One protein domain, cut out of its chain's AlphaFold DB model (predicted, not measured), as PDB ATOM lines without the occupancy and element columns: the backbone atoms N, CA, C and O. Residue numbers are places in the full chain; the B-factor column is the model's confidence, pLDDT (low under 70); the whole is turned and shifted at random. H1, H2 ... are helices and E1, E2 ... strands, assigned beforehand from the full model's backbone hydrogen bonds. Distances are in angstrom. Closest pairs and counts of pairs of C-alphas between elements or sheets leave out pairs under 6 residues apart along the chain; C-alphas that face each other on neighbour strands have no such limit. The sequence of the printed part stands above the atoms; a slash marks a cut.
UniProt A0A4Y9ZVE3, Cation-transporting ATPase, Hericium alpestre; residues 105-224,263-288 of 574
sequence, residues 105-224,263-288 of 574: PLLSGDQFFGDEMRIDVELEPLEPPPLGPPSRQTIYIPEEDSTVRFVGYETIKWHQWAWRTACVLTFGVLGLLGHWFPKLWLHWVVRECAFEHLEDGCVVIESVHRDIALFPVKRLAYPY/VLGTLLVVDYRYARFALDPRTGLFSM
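What this domain is: This is residues 105 to 224 and 263 to 288 of the 574 residues of the protein "Cation-transporting ATPase" of Hericium alpestre (UniProt A0A4Y9ZVE3). Two antiparallel sheets lie partly face to face as a sandwich, with their strands crossed, and three helices, inserted between E2 and E3, gather at one end. H3 packs on the first sheet, while H1 and H2 lie farther out, on neither sheet; residues 105 to 135 form a long stretch with no named element. The printed part has 146 residues, in the order E1 E2 H1 H2 H3 E3 E4 E5 E6 E7 E8 E9, class mixed. The first sheet is branched at E2; the second runs E6 E7 E8 E9. The whole is compact, with a radius of gyration of the C-alphas of 16.0 A and spans of 50 by 34 by 34 A.

Where its parts are: E1 is residues 136 to 141, 16.2 A, from C-alpha 136 at (6.236, -35.722, 32.400). E2 is residues 146 to 155, 27.6 A. H1 is residues 157 to 169, 18.7 A, H2 173 to 180 and H3 182 to 189. E3 is residues 190 to 192, E4 202 to 206, E5 212 to 216 and E6 218 to 221. E7 is residues 266 to 272, 19.1 A, E8 275 to 280, 16.4 A, and E9 285 to 288, ending at C-alpha 288 (-4.292, -46.141, 36.828).

How they stand to each other: The first sheet is strongly twisted. E1 and E3 lie on one side of E2, E4 on the other side. E1 and E2 form a hairpin, with N 139 and O 148 2.9 A apart; E2 pairs with E3 through N 154 and O 191, 2.8 A, and with E4 through N 151 and O 204, 2.8 A. E4 and E5 form a hairpin, with N 205 and O 213 at 2.9 A. E5 runs on into E6 at 31 degrees. E6 pairs with E7 through N 220 and O 267, 2.9 A. E7 E8 E9 are a meander, each strand the antiparallel neighbour of the one before, with N 270 and O 277, and N 278 and O 287, each 2.9 A apart. The sandwich's strands stand at 47 degrees; the C-alphas of Phe 215 and Val 270, the closest of E5 and E7, are 7.0 A apart. H3 is on the first sheet at a height of 9.2 A. H1 touches H3 with residues 159 to 163 alone, closest C-alphas His 159 and Val 189, 4.9 A, at a steep tilt of 61 degrees. H1 touches H2 with residues 164 to 167 alone, closest C-alphas Cys 167 and Leu 174, 5.0 A. In H1 and H2 every O i to N i+4 pair is within hydrogen-bond range, in H3 3 of 4.

The domain as a whole: The C-alphas farthest apart, Phe 171 and Val 263, are 50.5 A apart. Residues 225 to 262 are not printed; C-alphas 224 and 263 are 5.2 A apart across this cut. Of the links printed whole, none is long. Mean pLDDT of the printed part is 72.0; 42 residues are under 70, among them residues 105 to 135.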
ATOM      1  N   PRO A 105     -15.788 -28.011  52.801       37.59
ATOM      2  CA  PRO A 105     -14.388 -27.801  53.148       37.59
ATOM      3  C   PRO A 105     -13.542 -28.883  52.483       37.59
ATOM      4  O   PRO A 105     -13.791 -30.082  52.667       37.59
ATOM      5  N   LEU A 106     -12.576 -28.463  51.673       46.72
ATOM      6  CA  LEU A 106     -11.876 -29.347  50.757       46.72
ATOM      7  C   LEU A 106     -10.850 -30.191  51.517       46.72
ATOM      8  O   LEU A 106      -9.875 -29.696  52.083       46.72
ATOM      9  N   LEU A 107     -11.042 -31.512  51.504       43.59
ATOM     10  CA  LEU A 107     -10.094 -32.467  52.080       43.59
ATOM     11  C   LEU A 107      -8.860 -32.594  51.176       43.59
ATOM     12  O   LEU A 107      -8.706 -33.573  50.450       43.59
ATOM     13  N   SER A 108      -7.991 -31.580  51.210       45.84
ATOM     14  CA  SER A 108      -6.824 -31.475  50.330       45.84
ATOM     15  C   SER A 108      -5.957 -32.735  50.372       45.84
ATOM     16  O   SER A 108      -5.483 -33.131  51.439       45.84
ATOM     17  N   GLY A 109      -5.698 -33.320  49.201       44.53
ATOM     18  CA  GLY A 109      -4.779 -34.455  49.076       44.53
ATOM     19  C   GLY A 109      -3.310 -34.062  49.272       44.53
ATOM     20  O   GLY A 109      -2.506 -34.892  49.685       44.53
ATOM     21  N   ASP A 110      -2.969 -32.797  49.007       47.06
ATOM     22  CA  ASP A 110      -1.622 -32.264  49.205       47.06
ATOM     23  C   ASP A 110      -1.251 -32.228  50.700       47.06
ATOM     24  O   ASP A 110      -1.877 -31.525  51.497       47.06
ATOM     25  N   GLN A 111      -0.212 -32.988  51.063       44.56
ATOM     26  CA  GLN A 111       0.292 -33.126  52.436       44.56
ATOM     27  C   GLN A 111       1.317 -32.049  52.835       44.56
ATOM     28  O   GLN A 111       1.698 -31.971  54.004       44.56
ATOM     29  N   PHE A 112       1.798 -31.247  51.882       40.53
ATOM     30  CA  PHE A 112       2.877 -30.273  52.068       40.53
ATOM     31  C   PHE A 112       2.381 -28.821  52.073       40.53
ATOM     32  O   PHE A 112       2.958 -27.985  52.769       40.53
ATOM     33  N   PHE A 113       1.332 -28.524  51.302       43.31
ATOM     34  CA  PHE A 113       0.866 -27.163  51.022       43.31
ATOM     35  C   PHE A 113      -0.624 -26.937  51.285       43.31
ATOM     36  O   PHE A 113      -0.994 -25.821  51.621       43.31
ATOM     37  N   GLY A 114      -1.474 -27.961  51.162       49.88
ATOM     38  CA  GLY A 114      -2.929 -27.774  51.144       49.88
ATOM     39  C   GLY A 114      -3.424 -27.055  49.875       49.88
ATOM     40  O   GLY A 114      -2.706 -26.269  49.260       49.88
ATOM     41  N   ASP A 115      -4.654 -27.348  49.448       44.28
ATOM     42  CA  ASP A 115      -5.241 -26.719  48.248       44.28
ATOM     43  C   ASP A 115      -5.920 -25.373  48.553       44.28
ATOM     44  O   ASP A 115      -5.914 -24.465  47.730       44.28
ATOM     45  N   GLU A 116      -6.481 -25.220  49.754       49.41
ATOM     46  CA  GLU A 116      -7.512 -24.219  50.082       49.41
ATOM     47  C   GLU A 116      -6.979 -22.781  50.301       49.41
ATOM     48  O   GLU A 116      -7.726 -21.883  50.681       49.41
ATOM     49  N   MET A 117      -5.678 -22.543  50.080       47.00
ATOM     50  CA  MET A 117      -4.987 -21.270  50.376       47.00
ATOM     51  C   MET A 117      -4.050 -20.794  49.248       47.00
ATOM     52  O   MET A 117      -3.164 -19.965  49.469       47.00
ATOM     53  N   ARG A 118      -4.225 -21.316  48.030       53.53
ATOM     54  CA  ARG A 118      -3.402 -20.989  46.855       53.53
ATOM     55  C   ARG A 118      -3.906 -19.732  46.140       53.53
ATOM     56  O   ARG A 118      -5.089 -19.409  46.189       53.53
ATOM     57  N   ILE A 119      -2.989 -19.003  45.497       46.97
ATOM     58  CA  ILE A 119      -3.306 -17.825  44.674       46.97
ATOM     59  C   ILE A 119      -3.050 -18.171  43.205       46.97
ATOM     60  O   ILE A 119      -1.919 -18.100  42.709       46.97
ATOM     61  N   ASP A 120      -4.115 -18.547  42.499       44.19
ATOM     62  CA  ASP A 120      -4.011 -19.074  41.139       44.19
ATOM     63  C   ASP A 120      -3.843 -17.975  40.090       44.19
ATOM     64  O   ASP A 120      -4.786 -17.325  39.630       44.19
ATOM     65  N   VAL A 121      -2.588 -17.783  39.686       42.97
ATOM     66  CA  VAL A 121      -2.216 -16.950  38.540       42.97
ATOM     67  C   VAL A 121      -2.366 -17.768  37.253       42.97
ATOM     68  O   VAL A 121      -1.484 -18.540  36.867       42.97
ATOM     69  N   GLU A 122      -3.526 -17.591  36.623       39.81
ATOM     70  CA  GLU A 122      -3.913 -18.132  35.315       39.81
ATOM     71  C   GLU A 122      -3.001 -17.587  34.193       39.81
ATOM     72  O   GLU A 122      -2.729 -16.389  34.122       39.81
ATOM     73  N   LEU A 123      -2.516 -18.481  33.326       42.25
ATOM     74  CA  LEU A 123      -1.676 -18.205  32.151       42.25
ATOM     75  C   LEU A 123      -1.930 -19.303  31.101       42.25
ATOM     76  O   LEU A 123      -2.358 -20.399  31.465       42.25
ATOM     77  N   GLU A 124      -1.653 -19.002  29.829       42.19
ATOM     78  CA  GLU A 124      -2.116 -19.714  28.617       42.19
ATOM     79  C   GLU A 124      -1.957 -21.254  28.591       42.19
ATOM     80  O   GLU A 124      -1.132 -21.812  29.324       42.19
ATOM     81  N   PRO A 125      -2.718 -21.975  27.738       39.69
ATOM     82  CA  PRO A 125      -2.534 -23.412  27.527       39.69
ATOM     83  C   PRO A 125      -1.071 -23.757  27.224       39.69
ATOM     84  O   PRO A 125      -0.418 -23.084  26.431       39.69
ATOM     85  N   LEU A 126      -0.541 -24.794  27.876       49.97
ATOM     86  CA  LEU A 126       0.851 -25.201  27.685       49.97
ATOM     87  C   LEU A 126       0.980 -26.213  26.549       49.97
ATOM     88  O   LEU A 126       0.257 -27.208  26.510       49.97
ATOM     89  N   GLU A 127       1.963 -25.970  25.688       47.66
ATOM     90  CA  GLU A 127       2.423 -26.887  24.647       47.66
ATOM     91  C   GLU A 127       2.817 -28.270  25.219       47.66
ATOM     92  O   GLU A 127       3.165 -28.382  26.406       47.66
ATOM     93  N   PRO A 128       2.763 -29.344  24.403       45.94
ATOM     94  CA  PRO A 128       3.149 -30.686  24.835       45.94
ATOM     95  C   PRO A 128       4.606 -30.745  25.333       45.94
ATOM     96  O   PRO A 128       5.456 -29.977  24.878       45.94
ATOM     97  N   PRO A 129       4.924 -31.652  26.277       49.03
ATOM     98  CA  PRO A 129       6.252 -31.720  26.878       49.03
ATOM     99  C   PRO A 129       7.339 -32.079  25.844       49.03
ATOM    100  O   PRO A 129       7.093 -32.898  24.956       49.03
ATOM    101  N   PRO A 130       8.554 -31.506  25.962       48.25
ATOM    102  CA  PRO A 130       9.657 -31.793  25.050       48.25
ATOM    103  C   PRO A 130      10.163 -33.235  25.200       48.25
ATOM    104  O   PRO A 130      10.073 -33.838  26.268       48.25
ATOM    105  N   LEU A 131      10.739 -33.769  24.120       39.59
ATOM    106  CA  LEU A 131      11.234 -35.146  24.047       39.59
ATOM    107  C   LEU A 131      12.404 -35.395  25.016       39.59
ATOM    108  O   LEU A 131      13.463 -34.778  24.909       39.59
ATOM    109  N   GLY A 132      12.220 -36.361  25.915       49.47
ATOM    110  CA  GLY A 132      13.207 -36.854  26.876       49.47
ATOM    111  C   GLY A 132      12.720 -38.155  27.535       49.47
ATOM    112  O   GLY A 132      11.601 -38.587  27.245       49.47
ATOM    113  N   PRO A 133      13.522 -38.799  28.406       52.28
ATOM    114  CA  PRO A 133      13.023 -39.886  29.252       52.28
ATOM    115  C   PRO A 133      11.862 -39.367  30.119       52.28
ATOM    116  O   PRO A 133      11.896 -38.196  30.507       52.28
ATOM    117  N   PRO A 134      10.833 -40.180  30.420       61.72
ATOM    118  CA  PRO A 134       9.582 -39.680  30.980       61.72
ATOM    119  C   PRO A 134       9.772 -39.086  32.384       61.72
ATOM    120  O   PRO A 134       9.806 -39.783  33.396       61.72
ATOM    121  N   SER A 135       9.883 -37.760  32.433       63.78
ATOM    122  CA  SER A 135       9.707 -36.922  33.625       63.78
ATOM    123  C   SER A 135       8.323 -36.276  33.673       63.78
ATOM    124  O   SER A 135       7.954 -35.710  34.697       63.78
ATOM    125  N   ARG A 136       7.560 -36.334  32.570       76.12
ATOM    126  CA  ARG A 136       6.236 -35.722  32.400       76.12
ATOM    127  C   ARG A 136       5.294 -36.692  31.700       76.12
ATOM    128  O   ARG A 136       5.649 -37.255  30.670       76.12
ATOM    129  N   GLN A 137       4.080 -36.833  32.219       79.56
ATOM    130  CA  GLN A 137       3.020 -37.646  31.623       79.56
ATOM    131  C   GLN A 137       1.667 -36.976  31.860       79.56
ATOM    132  O   GLN A 137       1.391 -36.534  32.970       79.56
ATOM    133  N   THR A 138       0.803 -36.933  30.848       81.44
ATOM    134  CA  THR A 138      -0.593 -36.498  31.009       81.44
ATOM    135  C   THR A 138      -1.503 -37.721  31.018       81.44
ATOM    136  O   THR A 138      -1.416 -38.556  30.120       81.44
ATOM    137  N   ILE A 139      -2.375 -37.829  32.021       81.50
ATOM    138  CA  ILE A 139      -3.360 -38.907  32.168       81.50
ATOM    139  C   ILE A 139      -4.761 -38.286  32.201       81.50
ATOM    140  O   ILE A 139      -4.970 -37.267  32.853       81.50
ATOM    141  N   TYR A 140      -5.720 -38.884  31.495       80.62
ATOM    142  CA  TYR A 140      -7.132 -38.505  31.573       80.62
ATOM    143  C   TYR A 140      -7.828 -39.295  32.689       80.62
ATOM    144  O   TYR A 140      -7.651 -40.509  32.784       80.62
ATOM    145  N   ILE A 141      -8.603 -38.612  33.533       80.06
ATOM    146  CA  ILE A 141      -9.404 -39.221  34.601       80.06
ATOM    147  C   ILE A 141     -10.883 -39.088  34.204       80.06
ATOM    148  O   ILE A 141     -11.443 -37.999  34.351       80.06
ATOM    149  N   PRO A 142     -11.538 -40.156  33.704       73.38
ATOM    150  CA  PRO A 142     -12.864 -40.042  33.099       73.38
ATOM    151  C   PRO A 142     -13.969 -39.699  34.105       73.38
ATOM    152  O   PRO A 142     -14.908 -38.998  33.747       73.38
ATOM    153  N   GLU A 143     -13.857 -40.106  35.378       70.56
ATOM    154  CA  GLU A 143     -14.876 -39.758  36.393       70.56
ATOM    155  C   GLU A 143     -14.826 -38.285  36.819       70.56
ATOM    156  O   GLU A 143     -15.795 -37.760  37.362       70.56
ATOM    157  N   GLU A 144     -13.686 -37.629  36.602       69.75
ATOM    158  CA  GLU A 144     -13.495 -36.206  36.872       69.75
ATOM    159  C   GLU A 144     -13.499 -35.377  35.583       69.75
ATOM    160  O   GLU A 144     -13.346 -34.164  35.683       69.75
ATOM    161  N   ASP A 145     -13.666 -35.996  34.401       73.19
ATOM    162  CA  ASP A 145     -13.617 -35.359  33.075       73.19
ATOM    163  C   ASP A 145     -12.537 -34.256  33.034       73.19
ATOM    164  O   ASP A 145     -12.791 -33.047  33.012       73.19
ATOM    165  N   SER A 146     -11.294 -34.691  33.246       74.94
ATOM    166  CA  SER A 146     -10.140 -33.807  33.390       74.94
ATOM    167  C   SER A 146      -8.845 -34.522  33.029       74.94
ATOM    168  O   SER A 146      -8.707 -35.738  33.190       74.94
ATOM    169  N   THR A 147      -7.878 -33.758  32.525       80.56
ATOM    170  CA  THR A 147      -6.515 -34.232  32.287       80.56
ATOM    171  C   THR A 147      -5.591 -33.751  33.399       80.56
ATOM    172  O   THR A 147      -5.667 -32.621  33.874       80.56
ATOM    173  N   VAL A 148      -4.714 -34.642  33.842       81.00
ATOM    174  CA  VAL A 148      -3.847 -34.444  34.998       81.00
ATOM    175  C   VAL A 148      -2.414 -34.731  34.571       81.00
ATOM    176  O   VAL A 148      -2.123 -35.810  34.048       81.00
ATOM    177  N   ARG A 149      -1.514 -33.762  34.759       82.62
ATOM    178  CA  ARG A 149      -0.107 -33.872  34.372       82.62
ATOM    179  C   ARG A 149       0.754 -34.254  35.571       82.62
ATOM    180  O   ARG A 149       0.975 -33.465  36.483       82.62
ATOM    181  N   PHE A 150       1.260 -35.476  35.536       82.38
ATOM    182  CA  PHE A 150       2.247 -36.010  36.461       82.38
ATOM    183  C   PHE A 150       3.623 -35.478  36.055       82.38
ATOM    184  O   PHE A 150       3.980 -35.527  34.875       82.38
ATOM    185  N   VAL A 151       4.403 -34.993  37.023       80.75
ATOM    186  CA  VAL A 151       5.791 -34.558  36.832       80.75
ATOM    187  C   VAL A 151       6.677 -35.133  37.941       80.75
ATOM    188  O   VAL A 151       6.359 -35.018  39.127       80.75
ATOM    189  N   GLY A 152       7.775 -35.783  37.560       79.31
ATOM    190  CA  GLY A 152       8.720 -36.415  38.480       79.31
ATOM    191  C   GLY A 152       9.701 -35.401  39.061       79.31
ATOM    192  O   GLY A 152      10.334 -34.649  38.319       79.31
ATOM    193  N   TYR A 153       9.839 -35.368  40.388       79.12
ATOM    194  CA  TYR A 153      10.637 -34.361  41.085       79.12
ATOM    195  C   TYR A 153      11.421 -34.934  42.281       79.12
ATOM    196  O   TYR A 153      10.881 -35.629  43.140       79.12
ATOM    197  N   GLU A 154      12.702 -34.578  42.385       81.81
ATOM    198  CA  GLU A 154      13.583 -34.924  43.507       81.81
ATOM    199  C   GLU A 154      13.851 -33.694  44.395       81.81
ATOM    200  O   GLU A 154      14.088 -32.587  43.900       81.81
ATOM    201  N   THR A 155      13.827 -33.866  45.723       75.62
ATOM    202  CA  THR A 155      14.045 -32.761  46.676       75.62
ATOM    203  C   THR A 155      15.527 -32.585  47.018       75.62
ATOM    204  O   THR A 155      16.169 -33.456  47.611       75.62
ATOM    205  N   ILE A 156      16.101 -31.421  46.693       81.88
ATOM    206  CA  ILE A 156      17.516 -31.151  46.968       81.88
ATOM    207  C   ILE A 156      17.670 -30.784  48.448       81.88
ATOM    208  O   ILE A 156      17.367 -29.668  48.872       81.88
ATOM    209  N   LYS A 157      18.204 -31.724  49.237       83.44
ATOM    210  CA  LYS A 157      18.379 -31.618  50.701       83.44
ATOM    211  C   LYS A 157      19.112 -30.326  51.130       83.44
ATOM    212  O   LYS A 157      18.742 -29.716  52.132       83.44
ATOM    213  N   TRP A 158      20.072 -29.837  50.332       85.50
ATOM    214  CA  TRP A 158      20.735 -28.536  50.544       85.50
ATOM    215  C   TRP A 158      19.813 -27.327  50.306       85.50
ATOM    216  O   TRP A 158      19.763 -26.425  51.141       85.50
ATOM    217  N   HIS A 159      19.038 -27.307  49.215       85.00
ATOM    218  CA  HIS A 159      18.116 -26.203  48.923       85.00
ATOM    219  C   HIS A 159      16.953 -26.164  49.920       85.00
ATOM    220  O   HIS A 159      16.542 -25.084  50.335       85.00
ATOM    221  N   GLN A 160      16.472 -27.325  50.382       82.12
ATOM    222  CA  GLN A 160      15.468 -27.397  51.446       82.12
ATOM    223  C   GLN A 160      15.990 -26.790  52.761       82.12
ATOM    224  O   GLN A 160      15.248 -26.092  53.455       82.12
ATOM    225  N   TRP A 161      17.266 -27.013  53.101       88.00
ATOM    226  CA  TRP A 161      17.895 -26.387  54.267       88.00
ATOM    227  C   TRP A 161      18.060 -24.873  54.078       88.00
ATOM    228  O   TRP A 161      17.626 -24.107  54.938       88.00
ATOM    229  N   ALA A 162      18.580 -24.433  52.927       87.75
ATOM    230  CA  ALA A 162      18.708 -23.014  52.588       87.75
ATOM    231  C   ALA A 162      17.355 -22.279  52.673       87.75
ATOM    232  O   ALA A 162      17.249 -21.266  53.368       87.75
ATOM    233  N   TRP A 163      16.297 -22.840  52.076       85.94
ATOM    234  CA  TRP A 163      14.931 -22.320  52.172       85.94
ATOM    235  C   TRP A 163      14.466 -22.194  53.629       85.94
ATOM    236  O   TRP A 163      14.030 -21.122  54.043       85.94
ATOM    237  N   ARG A 164      14.637 -23.242  54.453       85.81
ATOM    238  CA  ARG A 164      14.295 -23.193  55.889       85.81
ATOM    239  C   ARG A 164      15.051 -22.086  56.631       85.81
ATOM    240  O   ARG A 164      14.435 -21.377  57.423       85.81
ATOM    241  N   THR A 165      16.345 -21.886  56.360       87.56
ATOM    242  CA  THR A 165      17.104 -20.779  56.975       87.56
ATOM    243  C   THR A 165      16.588 -19.407  56.533       87.56
ATOM    244  O   THR A 165      16.451 -18.513  57.366       87.56
ATOM    245  N   ALA A 166      16.202 -19.249  55.264       87.56
ATOM    246  CA  ALA A 166      15.624 -18.011  54.747       87.56
ATOM    247  C   ALA A 166      14.218 -17.725  55.320       87.56
ATOM    248  O   ALA A 166      13.901 -16.573  55.622       87.56
ATOM    249  N   CYS A 167      13.397 -18.751  55.572       86.50
ATOM    250  CA  CYS A 167      12.140 -18.606  56.317       86.50
ATOM    251  C   CYS A 167      12.369 -18.105  57.752       86.50
ATOM    252  O   CYS A 167      11.653 -17.214  58.199       86.50
ATOM    253  N   VAL A 168      13.374 -18.629  58.462       89.38
ATOM    254  CA  VAL A 168      13.711 -18.174  59.825       89.38
ATOM    255  C   VAL A 168      14.214 -16.726  59.817       89.38
ATOM    256  O   VAL A 168      13.735 -15.914  60.604       89.38
ATOM    257  N   LEU A 169      15.111 -16.371  58.890       89.88
ATOM    258  CA  LEU A 169      15.645 -15.006  58.749       89.88
ATOM    259  C   LEU A 169      14.578 -13.962  58.374       89.88
ATOM    260  O   LEU A 169      14.756 -12.780  58.655       89.88
ATOM    261  N   THR A 170      13.470 -14.384  57.760       88.94
ATOM    262  CA  THR A 170      12.340 -13.518  57.376       88.94
ATOM    263  C   THR A 170      11.168 -13.574  58.362       88.94
ATOM    264  O   THR A 170      10.059 -13.182  58.006       88.94
ATOM    265  N   PHE A 171      11.377 -14.079  59.588       84.62
ATOM    266  CA  PHE A 171      10.328 -14.254  60.610       84.62
ATOM    267  C   PHE A 171       9.084 -15.012  60.095       84.62
ATOM    268  O   PHE A 171       7.956 -14.747  60.500       84.62
ATOM    269  N   GLY A 172       9.286 -15.962  59.178       81.75
ATOM    270  CA  GLY A 172       8.233 -16.775  58.568       81.75
ATOM    271  C   GLY A 172       7.624 -16.208  57.282       81.75
ATOM    272  O   GLY A 172       6.993 -16.973  56.555       81.75
ATOM    273  N   VAL A 173       7.855 -14.935  56.928       82.75
ATOM    274  CA  VAL A 173       7.217 -14.285  55.761       82.75
ATOM    275  C   VAL A 173       7.526 -15.015  54.449       82.75
ATOM    276  O   VAL A 173       6.619 -15.248  53.652       82.75
ATOM    277  N   LEU A 174       8.772 -15.460  54.231       82.31
ATOM    278  CA  LEU A 174       9.110 -16.249  53.039       82.31
ATOM    279  C   LEU A 174       8.433 -17.631  53.041       82.31
ATOM    280  O   LEU A 174       8.067 -18.136  51.984       82.31
ATOM    281  N   GLY A 175       8.237 -18.233  54.219       80.94
ATOM    282  CA  GLY A 175       7.524 -19.506  54.358       80.94
ATOM    283  C   GLY A 175       6.048 -19.379  53.986       80.94
ATOM    284  O   GLY A 175       5.534 -20.205  53.239       80.94
ATOM    285  N   LEU A 176       5.405 -18.296  54.431       81.06
ATOM    286  CA  LEU A 176       4.027 -17.956  54.084       81.06
ATOM    287  C   LEU A 176       3.861 -17.706  52.574       81.06
ATOM    288  O   LEU A 176       2.965 -18.259  51.943       81.06
ATOM    289  N   LEU A 177       4.777 -16.938  51.972       79.56
ATOM    290  CA  LEU A 177       4.793 -16.697  50.525       79.56
ATOM    291  C   LEU A 177       5.007 -17.988  49.724       79.56
ATOM    292  O   LEU A 177       4.335 -18.188  48.718       79.56
ATOM    293  N   GLY A 178       5.896 -18.879  50.169       75.81
ATOM    294  CA  GLY A 178       6.075 -20.189  49.534       75.81
ATOM    295  C   GLY A 178       4.863 -21.108  49.680       75.81
ATOM    296  O   GLY A 178       4.643 -21.939  48.806       75.81
ATOM    297  N   HIS A 179       4.063 -20.943  50.739       77.88
ATOM    298  CA  HIS A 179       2.825 -21.691  50.946       77.88
ATOM    299  C   HIS A 179       1.710 -21.237  49.984       77.88
ATOM    300  O   HIS A 179       1.128 -22.068  49.294       77.88
ATOM    301  N   TRP A 180       1.474 -19.925  49.860       74.25
ATOM    302  CA  TRP A 180       0.502 -19.369  48.898       74.25
ATOM    303  C   TRP A 180       0.942 -19.518  47.430       74.25
ATOM    304  O   TRP A 180       0.100 -19.647  46.538       74.25
ATOM    305  N   PHE A 181       2.256 -19.512  47.171       76.31
ATOM    306  CA  PHE A 181       2.859 -19.660  45.845       76.31
ATOM    307  C   PHE A 181       3.802 -20.881  45.785       76.31
ATOM    308  O   PHE A 181       5.021 -20.709  45.671       76.31
ATOM    309  N   PRO A 182       3.277 -22.126  45.771       70.69
ATOM    310  CA  PRO A 182       4.099 -23.344  45.756       70.69
ATOM    311  C   PRO A 182       5.062 -23.411  44.559       70.69
ATOM    312  O   PRO A 182       6.141 -23.988  44.665       70.69
ATOM    313  N   LYS A 183       4.734 -22.741  43.443       73.06
ATOM    314  CA  LYS A 183       5.609 -22.558  42.265       73.06
ATOM    315  C   LYS A 183       6.978 -21.949  42.622       73.06
ATOM    316  O   LYS A 183       7.986 -22.359  42.052       73.06
ATOM    317  N   LEU A 184       7.030 -21.019  43.584       73.81
ATOM    318  CA  LEU A 184       8.272 -20.387  44.049       73.81
ATOM    319  C   LEU A 184       9.147 -21.374  44.839       73.81
ATOM    320  O   LEU A 184      10.365 -21.401  44.672       73.81
ATOM    321  N   TRP A 185       8.516 -22.207  45.673       76.75
ATOM    322  CA  TRP A 185       9.194 -23.257  46.432       76.75
ATOM    323  C   TRP A 185       9.708 -24.372  45.516       76.75
ATOM    324  O   TRP A 185      10.876 -24.742  45.599       76.75
ATOM    325  N   LEU A 186       8.861 -24.850  44.597       75.94
ATOM    326  CA  LEU A 186       9.178 -25.885  43.611       75.94
ATOM    327  C   LEU A 186      10.409 -25.525  42.776       75.94
ATOM    328  O   LEU A 186      11.353 -26.305  42.719       75.94
ATOM    329  N   HIS A 187      10.427 -24.322  42.191       77.06
ATOM    330  CA  HIS A 187      11.523 -23.869  41.330       77.06
ATOM    331  C   HIS A 187      12.877 -23.766  42.058       77.06
ATOM    332  O   HIS A 187      13.925 -23.884  41.425       77.06
ATOM    333  N   TRP A 188      12.874 -23.544  43.376       75.38
ATOM    334  CA  TRP A 188      14.101 -23.371  44.160       75.38
ATOM    335  C   TRP A 188      14.548 -24.668  44.851       75.38
ATOM    336  O   TRP A 188      15.730 -25.008  44.824       75.38
ATOM    337  N   VAL A 189      13.632 -25.414  45.472       77.00
ATOM    338  CA  VAL A 189      13.960 -26.554  46.352       77.00
ATOM    339  C   VAL A 189      14.073 -27.887  45.603       77.00
ATOM    340  O   VAL A 189      14.677 -28.835  46.115       77.00
ATOM    341  N   VAL A 190      13.513 -27.976  44.397       75.50
ATOM    342  CA  VAL A 190      13.176 -29.252  43.759       75.50
ATOM    343  C   VAL A 190      13.704 -29.305  42.322       75.50
ATOM    344  O   VAL A 190      13.785 -28.285  41.641       75.50
ATOM    345  N   ARG A 191      14.092 -30.495  41.852       78.19
ATOM    346  CA  ARG A 191      14.630 -30.718  40.502       78.19
ATOM    347  C   ARG A 191      13.815 -31.765  39.758       78.19
ATOM    348  O   ARG A 191      13.536 -32.824  40.308       78.19
ATOM    349  N   GLU A 192      13.474 -31.487  38.505       76.69
ATOM    350  CA  GLU A 192      12.778 -32.441  37.639       76.69
ATOM    351  C   GLU A 192      13.660 -33.667  37.336       76.69
ATOM    352  O   GLU A 192      14.837 -33.518  36.991       76.69
ATOM    353  N   CYS A 193      13.095 -34.867  37.492       73.56
ATOM    354  CA  CYS A 193      13.752 -36.167  37.324       73.56
ATOM    355  C   CYS A 193      12.805 -37.173  36.643       73.56
ATOM    356  O   CYS A 193      11.586 -37.071  36.771       73.56
ATOM    357  N   ALA A 194      13.356 -38.153  35.919       73.31
ATOM    358  CA  ALA A 194      12.564 -39.201  35.268       73.31
ATOM    359  C   ALA A 194      11.960 -40.175  36.298       73.31
ATOM    360  O   ALA A 194      12.605 -40.484  37.302       73.31
ATOM    361  N   PHE A 195      10.748 -40.679  36.044       76.00
ATOM    362  CA  PHE A 195       9.966 -41.438  37.031       76.00
ATOM    363  C   PHE A 195      10.665 -42.703  37.558       76.00
ATOM    364  O   PHE A 195      10.560 -43.006  38.743       76.00
ATOM    365  N   GLU A 196      11.442 -43.389  36.717       66.81
ATOM    366  CA  GLU A 196      12.254 -44.565  37.084       66.81
ATOM    367  C   GLU A 196      13.272 -44.290  38.206       66.81
ATOM    368  O   GLU A 196      13.650 -45.201  38.935       66.81
ATOM    369  N   HIS A 197      13.716 -43.036  38.347       67.62
ATOM    370  CA  HIS A 197      14.749 -42.620  39.300       67.62
ATOM    371  C   HIS A 197      14.164 -41.955  40.564       67.62
ATOM    372  O   HIS A 197      14.918 -41.433  41.388       67.62
ATOM    373  N   LEU A 198      12.835 -41.954  40.754       67.25
ATOM    374  CA  LEU A 198      12.190 -41.393  41.951       67.25
ATOM    375  C   LEU A 198      12.320 -42.337  43.166       67.25
ATOM    376  O   LEU A 198      11.361 -42.951  43.627       67.25
ATOM    377  N   GLU A 199      13.533 -42.415  43.714       60.34
ATOM    378  CA  GLU A 199      13.839 -43.190  44.922       60.34
ATOM    379  C   GLU A 199      13.419 -42.473  46.223       60.34
ATOM    380  O   GLU A 199      12.785 -43.085  47.085       60.34
ATOM    381  N   ASP A 200      13.749 -41.183  46.344       62.81
ATOM    382  CA  ASP A 200      13.478 -40.293  47.497       62.81
ATOM    383  C   ASP A 200      12.573 -39.095  47.084       62.81
ATOM    384  O   ASP A 200      12.517 -38.059  47.754       62.81
ATOM    385  N   GLY A 201      11.918 -39.192  45.921       66.25
ATOM    386  CA  GLY A 201      11.222 -38.080  45.265       66.25
ATOM    387  C   GLY A 201       9.732 -37.937  45.591       66.25
ATOM    388  O   GLY A 201       9.076 -38.849  46.096       66.25
ATOM    389  N   CYS A 202       9.184 -36.777  45.228       74.31
ATOM    390  CA  CYS A 202       7.746 -36.524  45.205       74.31
ATOM    391  C   CYS A 202       7.272 -36.479  43.751       74.31
ATOM    392  O   CYS A 202       7.945 -35.915  42.889       74.31
ATOM    393  N   VAL A 203       6.080 -37.004  43.480       77.00
ATOM    394  CA  VAL A 203       5.393 -36.699  42.224       77.00
ATOM    395  C   VAL A 203       4.584 -35.428  42.431       77.00
ATOM    396  O   VAL A 203       3.798 -35.301  43.373       77.00
ATOM    397  N   VAL A 204       4.806 -34.472  41.538       74.56
ATOM    398  CA  VAL A 204       3.965 -33.292  41.398       74.56
ATOM    399  C   VAL A 204       2.832 -33.639  40.450       74.56
ATOM    400  O   VAL A 204       3.058 -34.209  39.384       74.56
ATOM    401  N   ILE A 205       1.618 -33.280  40.841       74.00
ATOM    402  CA  ILE A 205       0.409 -33.522  40.073       74.00
ATOM    403  C   ILE A 205      -0.216 -32.167  39.752       74.00
ATOM    404  O   ILE A 205      -0.723 -31.474  40.633       74.00
ATOM    405  N   GLU A 206      -0.123 -31.776  38.482       74.75
ATOM    406  CA  GLU A 206      -0.658 -30.525  37.954       74.75
ATOM    407  C   GLU A 206      -2.036 -30.766  37.322       74.75
ATOM    408  O   GLU A 206      -2.184 -31.515  36.355       74.75
ATOM    409  N   SER A 207      -3.050 -30.115  37.882       70.25
ATOM    410  CA  SER A 207      -4.423 -30.065  37.366       70.25
ATOM    411  C   SER A 207      -4.515 -29.268  36.053       70.25
ATOM    412  O   SER A 207      -3.649 -28.434  35.771       70.25
ATOM    413  N   VAL A 208      -5.605 -29.434  35.287       64.25
ATOM    414  CA  VAL A 208      -5.954 -28.566  34.135       64.25
ATOM    415  C   VAL A 208      -5.885 -27.082  34.519       64.25
ATOM    416  O   VAL A 208      -5.426 -26.246  33.742       64.25
ATOM    417  N   HIS A 209      -6.289 -26.757  35.748       59.84
ATOM    418  CA  HIS A 209      -6.317 -25.397  36.286       59.84
ATOM    419  C   HIS A 209      -4.946 -24.892  36.784       59.84
ATOM    420  O   HIS A 209      -4.827 -23.758  37.242       59.84
ATOM    421  N   ARG A 210      -3.884 -25.698  36.631       61.16
ATOM    422  CA  ARG A 210      -2.525 -25.478  37.162       61.16
ATOM    423  C   ARG A 210      -2.432 -25.466  38.698       61.16
ATOM    424  O   ARG A 210      -1.432 -24.959  39.222       61.16
ATOM    425  N   ASP A 211      -3.412 -26.048  39.392       64.75
ATOM    426  CA  ASP A 211      -3.308 -26.466  40.798       64.75
ATOM    427  C   ASP A 211      -2.151 -27.473  40.896       64.75
ATOM    428  O   ASP A 211      -2.132 -28.448  40.141       64.75
ATOM    429  N   ILE A 212      -1.168 -27.240  41.774       70.50
ATOM    430  CA  ILE A 212       0.054 -28.060  41.839       70.50
ATOM    431  C   ILE A 212       0.103 -28.844  43.146       70.50
ATOM    432  O   ILE A 212       0.641 -28.356  44.140       70.50
ATOM    433  N   ALA A 213      -0.454 -30.051  43.163       71.06
ATOM    434  CA  ALA A 213      -0.528 -30.873  44.364       71.06
ATOM    435  C   ALA A 213       0.671 -31.840  44.480       71.06
ATOM    436  O   ALA A 213       1.008 -32.556  43.536       71.06
ATOM    437  N   LEU A 214       1.341 -31.839  45.635       76.44
ATOM    438  CA  LEU A 214       2.549 -32.630  45.909       76.44
ATOM    439  C   LEU A 214       2.236 -33.923  46.672       76.44
ATOM    440  O   LEU A 214       1.730 -33.878  47.794       76.44
ATOM    441  N   PHE A 215       2.620 -35.068  46.097       79.75
ATOM    442  CA  PHE A 215       2.412 -36.390  46.692       79.75
ATOM    443  C   PHE A 215       3.739 -37.147  46.865       79.75
ATOM    444  O   PHE A 215       4.516 -37.249  45.910       79.75
ATOM    445  N   PRO A 216       4.022 -37.705  48.056       80.88
ATOM    446  CA  PRO A 216       5.172 -38.582  48.245       80.88
ATOM    447  C   PRO A 216       4.929 -39.922  47.538       80.88
ATOM    448  O   PRO A 216       3.837 -40.490  47.634       80.88
ATOM    449  N   VAL A 217       5.944 -40.455  46.852       83.12
ATOM    450  CA  VAL A 217       5.840 -41.783  46.231       83.12
ATOM    451  C   VAL A 217       5.883 -42.859  47.316       83.12
ATOM    452  O   VAL A 217       6.800 -42.906  48.136       83.12
ATOM    453  N   LYS A 218       4.888 -43.748  47.327       84.94
ATOM    454  CA  LYS A 218       4.813 -44.884  48.250       84.94
ATOM    455  C   LYS A 218       5.514 -46.085  47.611       84.94
ATOM    456  O   LYS A 218       5.135 -46.519  46.525       84.94
ATOM    457  N   ARG A 219       6.518 -46.654  48.288       83.75
ATOM    458  CA  ARG A 219       7.109 -47.949  47.906       83.75
ATOM    459  C   ARG A 219       6.266 -49.082  48.491       83.75
ATOM    460  O   ARG A 219       6.229 -49.255  49.708       83.75
ATOM    461  N   LEU A 220       5.608 -49.855  47.634       84.44
ATOM    462  CA  LEU A 220       4.869 -51.059  48.007       84.44
ATOM    463  C   LEU A 220       5.766 -52.285  47.791       84.44
ATOM    464  O   LEU A 220       6.228 -52.522  46.677       84.44
ATOM    465  N   ALA A 221       6.018 -53.076  48.835       82.19
ATOM    466  CA  ALA A 221       6.696 -54.364  48.680       82.19
ATOM    467  C   ALA A 221       5.756 -55.334  47.945       82.19
ATOM    468  O   ALA A 221       4.678 -55.647  48.449       82.19
ATOM    469  N   TYR A 222       6.141 -55.768  46.745       81.94
ATOM    470  CA  TYR A 222       5.265 -56.519  45.844       81.94
ATOM    471  C   TYR A 222       6.074 -57.600  45.107       81.94
ATOM    472  O   TYR A 222       6.443 -57.387  43.958       81.94
ATOM    473  N   PRO A 223       6.404 -58.729  45.769       80.81
ATOM    474  CA  PRO A 223       7.354 -59.736  45.283       80.81
ATOM    475  C   PRO A 223       6.745 -60.674  44.220       80.81
ATOM    476  O   PRO A 223       6.743 -61.894  44.382       80.81
ATOM    477  N   TYR A 224       6.195 -60.106  43.146       81.69
ATOM    478  CA  TYR A 224       5.449 -60.824  42.107       81.69
ATOM    479  C   TYR A 224       5.828 -60.346  40.687       81.69
ATOM    480  O   TYR A 224       6.368 -59.248  40.537       81.69
ATOM    481  N   VAL A 263      10.256 -60.082  37.984       75.38
ATOM    482  CA  VAL A 263       9.784 -60.042  39.372       75.38
ATOM    483  C   VAL A 263      10.022 -58.642  39.929       75.38
ATOM    484  O   VAL A 263      11.160 -58.188  40.061       75.38
ATOM    485  N   LEU A 264       8.934 -57.956  40.263       75.19
ATOM    486  CA  LEU A 264       8.974 -56.692  40.979       75.19
ATOM    487  C   LEU A 264       9.526 -56.965  42.388       75.19
ATOM    488  O   LEU A 264       9.070 -57.868  43.081       75.19
ATOM    489  N   GLY A 265      10.523 -56.197  42.830       72.38
ATOM    490  CA  GLY A 265      10.913 -56.169  44.248       72.38
ATOM    491  C   GLY A 265      10.050 -55.175  45.030       72.38
ATOM    492  O   GLY A 265       9.527 -55.465  46.108       72.38
ATOM    493  N   THR A 266       9.862 -53.996  44.439       82.19
ATOM    494  CA  THR A 266       9.025 -52.909  44.950       82.19
ATOM    495  C   THR A 266       8.254 -52.274  43.803       82.19
ATOM    496  O   THR A 266       8.860 -51.901  42.800       82.19
ATOM    497  N   LEU A 267       6.949 -52.090  43.975       84.56
ATOM    498  CA  LEU A 267       6.115 -51.293  43.083       84.56
ATOM    499  C   LEU A 267       6.091 -49.840  43.585       84.56
ATOM    500  O   LEU A 267       5.851 -49.596  44.771       84.56
ATOM    501  N   LEU A 268       6.343 -48.876  42.698       86.38
ATOM    502  CA  LEU A 268       6.217 -47.449  43.005       86.38
ATOM    503  C   LEU A 268       4.768 -47.010  42.758       86.38
ATOM    504  O   LEU A 268       4.233 -47.191  41.663       86.38
ATOM    505  N   VAL A 269       4.134 -46.465  43.795       88.31
ATOM    506  CA  VAL A 269       2.696 -46.175  43.833       88.31
ATOM    507  C   VAL A 269       2.450 -44.734  44.276       88.31
ATOM    508  O   VAL A 269       3.061 -44.250  45.228       88.31
ATOM    509  N   VAL A 270       1.516 -44.052  43.614       88.31
ATOM    510  CA  VAL A 270       1.034 -42.716  43.988       88.31
ATOM    511  C   VAL A 270      -0.484 -42.769  44.139       88.31
ATOM    512  O   VAL A 270      -1.192 -43.166  43.218       88.31
ATOM    513  N   ASP A 271      -0.989 -42.368  45.307       87.31
ATOM    514  CA  ASP A 271      -2.426 -42.246  45.569       87.31
ATOM    515  C   ASP A 271      -2.833 -40.767  45.418       87.31
ATOM    516  O   ASP A 271      -2.504 -39.946  46.275       87.31
ATOM    517  N   TYR A 272      -3.546 -40.419  44.343       85.31
ATOM    518  CA  TYR A 272      -4.057 -39.068  44.069       85.31
ATOM    519  C   TYR A 272      -5.576 -39.041  44.236       85.31
ATOM    520  O   TYR A 272      -6.278 -39.778  43.551       85.31
ATOM    521  N   ARG A 273      -6.106 -38.210  45.144       83.12
ATOM    522  CA  ARG A 273      -7.558 -38.125  45.433       83.12
ATOM    523  C   ARG A 273      -8.217 -39.487  45.759       83.12
ATOM    524  O   ARG A 273      -9.399 -39.663  45.513       83.12
ATOM    525  N   TYR A 274      -7.480 -40.452  46.319       86.31
ATOM    526  CA  TYR A 274      -7.874 -41.871  46.490       86.31
ATOM    527  C   TYR A 274      -7.956 -42.724  45.200       86.31
ATOM    528  O   TYR A 274      -8.271 -43.910  45.280       86.31
ATOM    529  N   ALA A 275      -7.622 -42.184  44.024       86.44
ATOM    530  CA  ALA A 275      -7.299 -42.980  42.840       86.44
ATOM    531  C   ALA A 275      -5.824 -43.418  42.890       86.44
ATOM    532  O   ALA A 275      -4.930 -42.608  43.146       86.44
ATOM    533  N   ARG A 276      -5.559 -44.708  42.653       88.25
ATOM    534  CA  ARG A 276      -4.211 -45.289  42.728       88.25
ATOM    535  C   ARG A 276      -3.557 -45.387  41.353       88.25
ATOM    536  O   ARG A 276      -4.130 -45.965  40.429       88.25
ATOM    537  N   PHE A 277      -2.325 -44.900  41.260       88.44
ATOM    538  CA  PHE A 277      -1.467 -44.969  40.082       88.44
ATOM    539  C   PHE A 277      -0.221 -45.794  40.406       88.44
ATOM    540  O   PHE A 277       0.403 -45.594  41.447       88.44
ATOM    541  N   ALA A 278       0.136 -46.722  39.523       88.00
ATOM    542  CA  ALA A 278       1.299 -47.595  39.657       88.00
ATOM    543  C   ALA A 278       2.266 -47.358  38.491       88.00
ATOM    544  O   ALA A 278       1.818 -47.241  37.350       88.00
ATOM    545  N   LEU A 279       3.567 -47.267  38.775       85.88
ATOM    546  CA  LEU A 279       4.608 -47.086  37.760       85.88
ATOM    547  C   LEU A 279       5.008 -48.438  37.150       85.88
ATOM    548  O   LEU A 279       5.444 -49.326  37.884       85.88
ATOM    549  N   ASP A 280       4.911 -48.581  35.828       82.31
ATOM    550  CA  ASP A 280       5.469 -49.729  35.102       82.31
ATOM    551  C   ASP A 280       6.976 -49.517  34.868       82.31
ATOM    552  O   ASP A 280       7.351 -48.602  34.128       82.31
ATOM    553  N   PRO A 281       7.865 -50.354  35.438       77.12
ATOM    554  CA  PRO A 281       9.311 -50.196  35.276       77.12
ATOM    555  C   PRO A 281       9.813 -50.545  33.865       77.12
ATOM    556  O   PRO A 281      10.997 -50.374  33.597       77.12
ATOM    557  N   ARG A 282       8.951 -51.050  32.968       76.50
ATOM    558  CA  ARG A 282       9.310 -51.365  31.572       76.50
ATOM    559  C   ARG A 282       9.073 -50.198  30.613       76.50
ATOM    560  O   ARG A 282       9.746 -50.117  29.590       76.50
ATOM    561  N   THR A 283       8.128 -49.312  30.929       76.94
ATOM    562  CA  THR A 283       7.817 -48.110  30.132       76.94
ATOM    563  C   THR A 283       8.176 -46.794  30.819       76.94
ATOM    564  O   THR A 283       8.199 -45.759  30.154       76.94
ATOM    565  N   GLY A 284       8.433 -46.808  32.130       74.38
ATOM    566  CA  GLY A 284       8.697 -45.600  32.913       74.38
ATOM    567  C   GLY A 284       7.463 -44.705  33.078       74.38
ATOM    568  O   GLY A 284       7.612 -43.516  33.344       74.38
ATOM    569  N   LEU A 285       6.250 -45.246  32.902       82.19
ATOM    570  CA  LEU A 285       4.983 -44.505  32.918       82.19
ATOM    571  C   LEU A 285       4.028 -45.013  34.006       82.19
ATOM    572  O   LEU A 285       4.016 -46.193  34.359       82.19
ATOM    573  N   PHE A 286       3.197 -44.113  34.529       84.94
ATOM    574  CA  PHE A 286       2.126 -44.441  35.464       84.94
ATOM    575  C   PHE A 286       0.877 -44.943  34.727       84.94
ATOM    576  O   PHE A 286       0.386 -44.295  33.802       84.94
ATOM    577  N   SER A 287       0.301 -46.047  35.198       84.44
ATOM    578  CA  SER A 287      -1.044 -46.508  34.824       84.44
ATOM    579  C   SER A 287      -1.997 -46.427  36.015       84.44
ATOM    580  O   SER A 287      -1.591 -46.689  37.152       84.44
ATOM    581  N   MET A 288      -3.272 -46.114  35.776       85.94
ATOM    582  CA  MET A 288      -4.292 -46.141  36.828       85.94
ATOM    583  C   MET A 288      -4.663 -47.591  37.169       85.94
ATOM    584  O   MET A 288      -5.030 -48.365  36.291       85.94
TER     585      MET A 288